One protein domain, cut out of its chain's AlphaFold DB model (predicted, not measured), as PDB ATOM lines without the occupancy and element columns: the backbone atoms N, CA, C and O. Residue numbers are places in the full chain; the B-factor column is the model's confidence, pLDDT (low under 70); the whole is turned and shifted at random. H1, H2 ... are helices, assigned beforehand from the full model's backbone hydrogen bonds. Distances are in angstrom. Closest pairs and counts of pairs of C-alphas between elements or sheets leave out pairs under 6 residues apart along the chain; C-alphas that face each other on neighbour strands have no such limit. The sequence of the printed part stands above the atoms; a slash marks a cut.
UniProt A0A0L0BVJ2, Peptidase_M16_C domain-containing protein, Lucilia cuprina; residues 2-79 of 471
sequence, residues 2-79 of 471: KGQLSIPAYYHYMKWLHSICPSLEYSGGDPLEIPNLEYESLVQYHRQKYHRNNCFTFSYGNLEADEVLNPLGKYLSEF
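This is residues 2 to 79 of the 471 residues of the protein "Peptidase_M16_C domain-containing protein" of Lucilia cuprina (UniProt A0A0L0BVJ2). The chain is strung out as an open row of separate helical pieces on long loops: short H1 and H2 make a corner at one end, H3 is alone between, and H4 is alone at the other end. The printed part has 78 residues with four named helices, H1 to H4, and no named strand: all helix. It is extended, with a radius of gyration of the C-alphas of 18.8 A and spans of 48 by 33 by 23 A.

H1, residues 2 to 5, and H2, residues 8 to 20, only just touch, only at the corner by their tight link, with 3 pairs of C-alphas within 8 A; the closest C-alphas are those of Leu 5 and Tyr 11, 5.2 A apart. H3, residues 39 to 49, is apart from H1 and H2. H4, residues 65 to 77, is apart from H1, H2 and H3. In H2 and H3 every O i to N i+4 pair is within hydrogen-bond range; in H4, 8 of 9; H1 is too short for such a pair.

H1 begins at C-alpha 2 (187.223, 149.049, 103.635). H2 is 18.3 A long, H3 15.4 A and H4 17.5 A, ending at C-alpha 77 (197.662, 113.561, 83.084).

The farthest C-alphas, Pro 8 and Asp 66, are 48.3 A apart. The links H2 to H3 and H3 to H4 are long. The printed part has no cut; pLDDT is under 70 at residues 26 to 27.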
ATOM      1  N   LYS A   2     187.489 147.834 102.823       85.44
ATOM      2  CA  LYS A   2     187.223 149.049 103.635       85.44
ATOM      3  C   LYS A   2     186.013 148.899 104.571       85.44
ATOM      4  O   LYS A   2     186.158 149.090 105.768       85.44
ATOM      5  N   GLY A   3     184.871 148.454 104.039       86.94
ATOM      6  CA  GLY A   3     183.666 148.201 104.842       86.94
ATOM      7  C   GLY A   3     183.765 147.013 105.810       86.94
ATOM      8  O   GLY A   3     182.985 146.918 106.744       86.94
ATOM      9  N   GLN A   4     184.720 146.102 105.611       83.56
ATOM     10  CA  GLN A   4     184.914 144.956 106.505       83.56
ATOM     11  C   GLN A   4     185.811 145.338 107.687       83.56
ATOM     12  O   GLN A   4     185.520 144.991 108.823       83.56
ATOM     13  N   LEU A   5     186.868 146.118 107.435       83.88
ATOM     14  CA  LEU A   5     187.743 146.653 108.482       83.88
ATOM     15  C   LEU A   5     187.103 147.781 109.297       83.88
ATOM     16  O   LEU A   5     187.599 148.084 110.378       83.88
ATOM     17  N   SER A   6     186.007 148.384 108.822       84.75
ATOM     18  CA  SER A   6     185.195 149.284 109.647       84.75
ATOM     19  C   SER A   6     184.352 148.547 110.687       84.75
ATOM     20  O   SER A   6     183.851 149.199 111.593       84.75
ATOM     21  N   ILE A   7     184.200 147.219 110.589       88.44
ATOM     22  CA  ILE A   7     183.508 146.409 111.601       88.44
ATOM     23  C   ILE A   7     184.484 146.175 112.770       88.44
ATOM     24  O   ILE A   7     185.481 145.465 112.592       88.44
ATOM     25  N   PRO A   8     184.229 146.716 113.976       89.69
ATOM     26  CA  PRO A   8     185.186 146.669 115.087       89.69
ATOM     27  C   PRO A   8     185.523 145.253 115.553       89.69
ATOM     28  O   PRO A   8     186.673 144.962 115.879       89.69
ATOM     29  N   ALA A   9     184.527 144.367 115.566       89.88
ATOM     30  CA  ALA A   9     184.692 142.948 115.866       89.88
ATOM     31  C   ALA A   9     185.683 142.285 114.895       89.88
ATOM     32  O   ALA A   9     186.681 141.695 115.308       89.88
ATOM     33  N   TYR A  10     185.457 142.458 113.594       90.44
ATOM     34  CA  TYR A  10     186.332 141.914 112.563       90.44
ATOM     35  C   TYR A  10     187.746 142.505 112.639       90.44
ATOM     36  O   TYR A  10     188.733 141.775 112.559       90.44
ATOM     37  N   TYR A  11     187.860 143.818 112.854       90.50
ATOM     38  CA  TYR A  11     189.149 144.477 113.043       90.50
ATOM     39  C   TYR A  11     189.908 143.912 114.254       90.50
ATOM     40  O   TYR A  11     191.105 143.639 114.147       90.50
ATOM     41  N   HIS A  12     189.225 143.683 115.383       92.12
ATOM     42  CA  HIS A  12     189.812 143.049 116.567       92.12
ATOM     43  C   HIS A  12     190.363 141.656 116.242       92.12
ATOM     44  O   HIS A  12     191.535 141.397 116.515       92.12
ATOM     45  N   TYR A  13     189.556 140.799 115.607       92.44
ATOM     46  CA  TYR A  13     189.986 139.459 115.198       92.44
ATOM     47  C   TYR A  13     191.212 139.520 114.279       92.44
ATOM     48  O   TYR A  13     192.192 138.815 114.502       92.44
ATOM     49  N   MET A  14     191.216 140.415 113.290       89.88
ATOM     50  CA  MET A  14     192.330 140.507 112.343       89.88
ATOM     51  C   MET A  14     193.614 141.030 112.978       89.88
ATOM     52  O   MET A  14     194.689 140.497 112.709       89.88
ATOM     53  N   LYS A  15     193.533 142.033 113.858       90.88
ATOM     54  CA  LYS A  15     194.713 142.502 114.597       90.88
ATOM     55  C   LYS A  15     195.231 141.455 115.575       90.88
ATOM     56  O   LYS A  15     196.447 141.322 115.708       90.88
ATOM     57  N   TRP A  16     194.343 140.698 116.212       92.12
ATOM     58  CA  TRP A  16     194.708 139.559 117.048       92.12
ATOM     59  C   TRP A  16     195.448 138.485 116.240       92.12
ATOM     60  O   TRP A  16     196.594 138.165 116.560       92.12
ATOM     61  N   LEU A  17     194.857 138.014 115.138       89.44
ATOM     62  CA  LEU A  17     195.434 136.971 114.293       89.44
ATOM     63  C   LEU A  17     196.774 137.406 113.692       89.44
ATOM     64  O   LEU A  17     197.740 136.655 113.755       89.44
ATOM     65  N   HIS A  18     196.875 138.641 113.196       88.94
ATOM     66  CA  HIS A  18     198.127 139.184 112.663       88.94
ATOM     67  C   HIS A  18     199.213 139.339 113.739       88.94
ATOM     68  O   HIS A  18     200.396 139.205 113.447       88.94
ATOM     69  N   SER A  19     198.835 139.600 114.995       89.69
ATOM     70  CA  SER A  19     199.795 139.667 116.108       89.69
ATOM     71  C   SER A  19     200.336 138.286 116.492       89.69
ATOM     72  O   SER A  19     201.456 138.180 116.982       89.69
ATOM     73  N   ILE A  20     199.546 137.234 116.266       88.69
ATOM     74  CA  ILE A  20     199.885 135.838 116.560       88.69
ATOM     75  C   ILE A  20     200.606 135.172 115.392       88.69
ATOM     76  O   ILE A  20     201.552 134.425 115.599       88.69
ATOM     77  N   CYS A  21     200.179 135.420 114.161       87.81
ATOM     78  CA  CYS A  21     200.721 134.793 112.967       87.81
ATOM     79  C   CYS A  21     200.928 135.846 111.866       87.81
ATOM     80  O   CYS A  21     200.168 135.882 110.904       87.81
ATOM     81  N   PRO A  22     201.964 136.703 111.966       85.94
ATOM     82  CA  PRO A  22     202.243 137.718 110.948       85.94
ATOM     83  C   PRO A  22     202.558 137.117 109.572       85.94
ATOM     84  O   PRO A  22     202.330 137.754 108.552       85.94
ATOM     85  N   SER A  23     203.084 135.884 109.533       82.31
ATOM     86  CA  SER A  23     203.330 135.161 108.278       82.31
ATOM     87  C   SER A  23     202.050 134.687 107.593       82.31
ATOM     88  O   SER A  23     202.096 134.285 106.433       82.31
ATOM     89  N   LEU A  24     200.923 134.665 108.311       77.94
ATOM     90  CA  LEU A  24     199.621 134.433 107.709       77.94
ATOM     91  C   LEU A  24     199.212 135.737 107.023       77.94
ATOM     92  O   LEU A  24     198.592 136.612 107.625       77.94
ATOM     93  N   GLU A  25     199.641 135.884 105.770       70.69
ATOM     94  CA  GLU A  25     199.305 137.036 104.940       70.69
ATOM     95  C   GLU A  25     197.784 137.238 104.925       70.69
ATOM     96  O   GLU A  25     197.008 136.296 104.737       70.69
ATOM     97  N   TYR A  26     197.350 138.477 105.166       67.81
ATOM     98  CA  TYR A  26     195.937 138.812 105.245       67.81
ATOM     99  C   TYR A  26     195.269 138.611 103.882       67.81
ATOM    100  O   TYR A  26     195.363 139.456 102.992       67.81
ATOM    101  N   SER A  27     194.560 137.493 103.733       69.62
ATOM    102  CA  SER A  27     193.967 137.067 102.461       69.62
ATOM    103  C   SER A  27     192.908 138.027 101.920       69.62
ATOM    104  O   SER A  27     192.643 138.035 100.720       69.62
ATOM    105  N   GLY A  28     192.314 138.850 102.789       77.69
ATOM    106  CA  GLY A  28     191.360 139.879 102.389       77.69
ATOM    107  C   GLY A  28     192.010 141.080 101.694       77.69
ATOM    108  O   GLY A  28     191.387 141.679 100.825       77.69
ATOM    109  N   GLY A  29     193.256 141.416 102.039       82.44
ATOM    110  CA  GLY A  29     193.968 142.606 101.561       82.44
ATOM    111  C   GLY A  29     193.685 143.871 102.385       82.44
ATOM    112  O   GLY A  29     192.535 144.279 102.577       82.44
ATOM    113  N   ASP A  30     194.747 144.513 102.878       84.81
ATOM    114  CA  ASP A  30     194.649 145.813 103.550       84.81
ATOM    115  C   ASP A  30     194.272 146.885 102.506       84.81
ATOM    116  O   ASP A  30     194.963 147.007 101.496       84.81
ATOM    117  N   PRO A  31     193.196 147.675 102.694       89.19
ATOM    118  CA  PRO A  31     192.822 148.756 101.786       89.19
ATOM    119  C   PRO A  31     193.924 149.758 101.453       89.19
ATOM    120  O   PRO A  31     193.810 150.413 100.417       89.19
ATOM    121  N   LEU A  32     194.918 149.920 102.326       88.00
ATOM    122  CA  LEU A  32     196.070 150.789 102.087       88.00
ATOM    123  C   LEU A  32     197.123 150.128 101.188       88.00
ATOM    124  O   LEU A  32     197.824 150.837 100.476       88.00
ATOM    125  N   GLU A  33     197.181 148.796 101.166       89.06
ATOM    126  CA  GLU A  33     198.157 148.020 100.389       89.06
ATOM    127  C   GLU A  33     197.591 147.474  99.073       89.06
ATOM    128  O   GLU A  33     198.336 147.285  98.118       89.06
ATOM    129  N   ILE A  34     196.273 147.256  98.976       90.88
ATOM    130  CA  ILE A  34     195.614 146.767  97.750       90.88
ATOM    131  C   ILE A  34     196.002 147.589  96.500       90.88
ATOM    132  O   ILE A  34     196.278 146.970  95.472       90.88
ATOM    133  N   PRO A  35     196.056 148.939  96.536       94.62
ATOM    134  CA  PRO A  35     196.456 149.732  95.371       94.62
ATOM    135  C   PRO A  35     197.912 149.527  94.928       94.62
ATOM    136  O   PRO A  35     198.238 149.869  93.797       94.62
ATOM    137  N   ASN A  36     198.768 148.974  95.795       94.62
ATOM    138  CA  ASN A  36     200.180 148.711  95.509       94.62
ATOM    139  C   ASN A  36     200.397 147.353  94.810       94.62
ATOM    140  O   ASN A  36     201.536 146.983  94.522       94.62
ATOM    141  N   LEU A  37     199.334 146.577  94.561       93.31
ATOM    142  CA  LEU A  37     199.438 145.272  93.912       93.31
ATOM    143  C   LEU A  37     199.679 145.412  92.399       93.31
ATOM    144  O   LEU A  37     198.768 145.720  91.632       93.31
ATOM    145  N   GLU A  38     200.901 145.097  91.974       96.12
ATOM    146  CA  GLU A  38     201.305 145.009  90.563       96.12
ATOM    147  C   GLU A  38     200.639 143.813  89.847       96.12
ATOM    148  O   GLU A  38     200.503 142.717  90.411       96.12
ATOM    149  N   TYR A  39     200.274 143.985  88.572       96.62
ATOM    150  CA  TYR A  39     199.637 142.934  87.763       96.62
ATOM    151  C   TYR A  39     200.528 141.692  87.621       96.62
ATOM    152  O   TYR A  39     200.069 140.556  87.757       96.62
ATOM    153  N   GLU A  40     201.821 141.895  87.396       97.25
ATOM    154  CA  GLU A  40     202.818 140.840  87.247       97.25
ATOM    155  C   GLU A  40     202.919 139.995  88.521       97.25
ATOM    156  O   GLU A  40     202.989 138.764  88.443       97.25
ATOM    157  N   SER A  41     202.856 140.641  89.688       93.94
ATOM    158  CA  SER A  41     202.842 139.975  90.993       93.94
ATOM    159  C   SER A  41     201.591 139.116  91.167       93.94
ATOM    160  O   SER A  41     201.696 137.970  91.605       93.94
ATOM    161  N   LEU A  42     200.420 139.608  90.746       93.75
ATOM    162  CA  LEU A  42     199.174 138.836  90.762       93.75
ATOM    163  C   LEU A  42     199.255 137.596  89.855       93.75
ATOM    164  O   LEU A  42     198.900 136.489  90.271       93.75
ATOM    165  N   VAL A  43     199.757 137.751  88.625       95.31
ATOM    166  CA  VAL A  43     199.933 136.635  87.678       95.31
ATOM    167  C   VAL A  43     200.923 135.608  88.227       95.31
ATOM    168  O   VAL A  43     200.686 134.399  88.130       95.31
ATOM    169  N   GLN A  44     202.026 136.069  88.812       91.88
ATOM    170  CA  GLN A  44     203.036 135.199  89.398       91.88
ATOM    171  C   GLN A  44     202.492 134.431  90.606       91.88
ATOM    172  O   GLN A  44     202.691 133.216  90.691       91.88
ATOM    173  N   TYR A  45     201.745 135.102  91.485       89.94
ATOM    174  CA  TYR A  45     201.076 134.473  92.619       89.94
ATOM    175  C   TYR A  45     200.105 133.379  92.157       89.94
ATOM    176  O   TYR A  45     200.160 132.254  92.656       89.94
ATOM    177  N   HIS A  46     199.279 133.654  91.137       91.50
ATOM    178  CA  HIS A  46     198.385 132.650  90.555       91.50
ATOM    179  C   HIS A  46     199.165 131.438  90.025       91.50
ATOM    180  O   HIS A  46     198.843 130.300  90.357       91.50
ATOM    181  N   ARG A  47     200.232 131.658  89.244       88.00
ATOM    182  CA  ARG A  47     201.067 130.567  88.705       88.00
ATOM    183  C   ARG A  47     201.667 129.683  89.798       88.00
ATOM    184  O   ARG A  47     201.771 128.476  89.599       88.00
ATOM    185  N   GLN A  48     202.061 130.272  90.924       85.38
ATOM    186  CA  GLN A  48     202.644 129.547  92.051       85.38
ATOM    187  C   GLN A  48     201.580 128.799  92.863       85.38
ATOM    188  O   GLN A  48     201.720 127.601  93.101       85.38
ATOM    189  N   LYS A  49     200.508 129.483  93.278       85.31
ATOM    190  CA  LYS A  49     199.531 128.935  94.229       85.31
ATOM    191  C   LYS A  49     198.445 128.072  93.580       85.31
ATOM    192  O   LYS A  49     197.986 127.139  94.227       85.31
ATOM    193  N   TYR A  50     198.083 128.310  92.316       87.12
ATOM    194  CA  TYR A  50     197.073 127.528  91.575       87.12
ATOM    195  C   TYR A  50     197.692 126.416  90.716       87.12
ATOM    196  O   TYR A  50     197.055 125.862  89.816       87.12
ATOM    197  N   HIS A  51     198.954 126.072  90.971       84.81
ATOM    198  CA  HIS A  51     199.548 124.887  90.377       84.81
ATOM    199  C   HIS A  51     198.815 123.630  90.875       84.81
ATOM    200  O   HIS A  51     198.548 123.509  92.065       84.81
ATOM    201  N   ARG A  52     198.549 122.650  89.997       83.38
ATOM    202  CA  ARG A  52     197.737 121.461  90.338       83.38
ATOM    203  C   ARG A  52     198.300 120.641  91.505       83.38
ATOM    204  O   ARG A  52     197.534 120.118  92.300       83.38
ATOM    205  N   ASN A  53     199.626 120.597  91.655       81.62
ATOM    206  CA  ASN A  53     200.291 119.968  92.811       81.62
ATOM    207  C   ASN A  53     200.016 120.657  94.161       81.62
ATOM    208  O   ASN A  53     200.348 120.092  95.198       81.62
ATOM    209  N   ASN A  54     199.461 121.871  94.150       83.50
ATOM    210  CA  ASN A  54     199.037 122.624  95.330       83.50
ATOM    211  C   ASN A  54     197.501 122.689  95.461       83.50
ATOM    212  O   ASN A  54     196.969 123.457  96.258       83.50
ATOM    213  N   CYS A  55     196.768 121.919  94.656       82.75
ATOM    214  CA  CYS A  55     195.314 121.879  94.704       82.75
ATOM    215  C   CYS A  55     194.835 120.627  95.442       82.75
ATOM    216  O   CYS A  55     195.382 119.539  95.268       82.75
ATOM    217  N   PHE A  56     193.754 120.779  96.203       85.12
ATOM    218  CA  PHE A  56     192.958 119.668  96.714       85.12
ATOM    219  C   PHE A  56     191.620 119.656  95.975       85.12
ATOM    220  O   PHE A  56     190.947 120.684  95.894       85.12
ATOM    221  N   THR A  57     191.234 118.507  95.420       86.06
ATOM    222  CA  THR A  57     189.912 118.309  94.813       86.06
ATOM    223  C   THR A  57     189.041 117.527  95.785       86.06
ATOM    224  O   THR A  57     189.466 116.500  96.307       86.06
ATOM    225  N   PHE A  58     187.828 118.017  96.027       88.12
ATOM    226  CA  PHE A  58     186.853 117.393  96.913       88.12
ATOM    227  C   PHE A  58     185.544 117.163  96.153       88.12
ATOM    228  O   PHE A  58     185.057 118.064  95.472       88.12
ATOM    229  N   SER A  59     184.980 115.965  96.283       86.56
ATOM    230  CA  SER A  59     183.676 115.587  95.732       86.56
ATOM    231  C   SER A  59     182.858 114.870  96.800       86.56
ATOM    232  O   SER A  59     183.394 114.041  97.532       86.56
ATOM    233  N   TYR A  60     181.562 115.161  96.861       90.50
ATOM    234  CA  TYR A  60     180.616 114.542  97.786       90.50
ATOM    235  C   TYR A  60     179.274 114.343  97.079       90.50
ATOM    236  O   TYR A  60     178.808 115.247  96.385       90.50
ATOM    237  N   GLY A  61     178.657 113.177  97.251       91.38
ATOM    238  CA  GLY A  61     177.372 112.843  96.645       91.38
ATOM    239  C   GLY A  61     177.248 111.354  96.342       91.38
ATOM    240  O   GLY A  61     178.065 110.552  96.783       91.38
ATOM    241  N   ASN A  62     176.219 111.003  95.577       93.19
ATOM    242  CA  ASN A  62     175.929 109.643  95.119       93.19
ATOM    243  C   ASN A  62     176.404 109.374  93.679       93.19
ATOM    244  O   ASN A  62     175.931 108.431  93.054       93.19
ATOM    245  N   LEU A  63     177.278 110.229  93.138       92.94
ATOM    246  CA  LEU A  63     177.903 110.004  91.837       92.94
ATOM    247  C   LEU A  63     178.892 108.845  91.937       92.94
ATOM    248  O   LEU A  63     179.617 108.725  92.930       92.94
ATOM    249  N   GLU A  64     178.958 108.030  90.890       94.62
ATOM    250  CA  GLU A  64     179.952 106.966  90.804       94.62
ATOM    251  C   GLU A  64     181.363 107.566  90.743       94.62
ATOM    252  O   GLU A  64     181.614 108.552  90.043       94.62
ATOM    253  N   ALA A  65     182.310 106.966  91.469       92.69
ATOM    254  CA  ALA A  65     183.667 107.505  91.586       92.69
ATOM    255  C   ALA A  65     184.338 107.677  90.213       92.69
ATOM    256  O   ALA A  65     185.018 108.673  89.976       92.69
ATOM    257  N   ASP A  66     184.093 106.753  89.284       95.19
ATOM    258  CA  ASP A  66     184.639 106.783  87.927       95.19
ATOM    259  C   ASP A  66     184.124 107.963  87.093       95.19
ATOM    260  O   ASP A  66     184.858 108.484  86.247       95.19
ATOM    261  N   GLU A  67     182.898 108.430  87.335       94.44
ATOM    262  CA  GLU A  67     182.340 109.601  86.649       94.44
ATOM    263  C   GLU A  67     183.077 110.886  87.044       94.44
ATOM    264  O   GLU A  67     183.224 111.798  86.230       94.44
ATOM    265  N   VAL A  68     183.601 110.937  88.273       92.94
ATOM    266  CA  VAL A  68     184.381 112.067  88.792       92.94
ATOM    267  C   VAL A  68     185.870 111.913  88.467       92.94
ATOM    268  O   VAL A  68     186.519 112.854  88.002       92.94
ATOM    269  N   LEU A  69     186.432 110.726  88.700       93.44
ATOM    270  CA  LEU A  69     187.871 110.488  88.644       93.44
ATOM    271  C   LEU A  69     188.402 110.351  87.214       93.44
ATOM    272  O   LEU A  69     189.526 110.784  86.967       93.44
ATOM    273  N   ASN A  70     187.634 109.818  86.255       94.81
ATOM    274  CA  ASN A  70     188.128 109.650  84.880       94.81
ATOM    275  C   ASN A  70     188.377 110.991  84.162       94.81
ATOM    276  O   ASN A  70     189.474 111.180  83.621       94.81
ATOM    277  N   PRO A  71     187.436 111.959  84.160       93.31
ATOM    278  CA  PRO A  71     187.694 113.277  83.584       93.31
ATOM    279  C   PRO A  71     188.821 114.017  84.311       93.31
ATOM    280  O   PRO A  71     189.667 114.637  83.663       93.31
ATOM    281  N   LEU A  72     188.867 113.913  85.646       91.50
ATOM    282  CA  LEU A  72     189.902 114.542  86.464       91.50
ATOM    283  C   LEU A  72     191.287 113.958  86.161       91.50
ATOM    284  O   LEU A  72     192.235 114.705  85.943       91.50
ATOM    285  N   GLY A  73     191.402 112.632  86.090       91.62
ATOM    286  CA  GLY A  73     192.636 111.932  85.747       91.62
ATOM    287  C   GLY A  73     193.133 112.307  84.356       91.62
ATOM    288  O   GLY A  73     194.315 112.608  84.192       91.62
ATOM    289  N   LYS A  74     192.229 112.386  83.368       93.06
ATOM    290  CA  LYS A  74     192.565 112.858  82.020       93.06
ATOM    291  C   LYS A  74     193.130 114.279  82.057       93.06
ATOM    292  O   LYS A  74     194.210 114.501  81.522       93.06
ATOM    293  N   TYR A  75     192.451 115.200  82.739       89.44
ATOM    294  CA  TYR A  75     192.911 116.581  82.893       89.44
ATOM    295  C   TYR A  75     194.279 116.663  83.584       89.44
ATOM    296  O   TYR A  75     195.165 117.370  83.120       89.44
ATOM    297  N   LEU A  76     194.487 115.921  84.674       88.25
ATOM    298  CA  LEU A  76     195.738 115.956  85.434       88.25
ATOM    299  C   LEU A  76     196.907 115.285  84.696       88.25
ATOM    300  O   LEU A  76     198.049 115.704  84.880       88.25
ATOM    301  N   SER A  77     196.636 114.290  83.844       88.25
ATOM    302  CA  SER A  77     197.662 113.561  83.084       88.25
ATOM    303  C   SER A  77     198.440 114.426  82.087       88.25
ATOM    304  O   SER A  77     199.556 114.079  81.708       88.25
ATOM    305  N   GLU A  78     197.888 115.575  81.695       87.25
ATOM    306  CA  GLU A  78     198.521 116.515  80.766       87.25
ATOM    307  C   GLU A  78     199.660 117.324  81.416       87.25
ATOM    308  O   GLU A  78     200.367 118.066  80.731       87.25
ATOM    309  N   PHE A  79     199.862 117.193  82.733       80.81
ATOM    310  CA  PHE A  79     200.772 118.040  83.498       80.81
ATOM    311  C   PHE A  79     201.946 117.282  84.103       80.81
ATOM    312  O   PHE A  79     201.838 116.162  84.595       80.81
TER     313      PHE A  79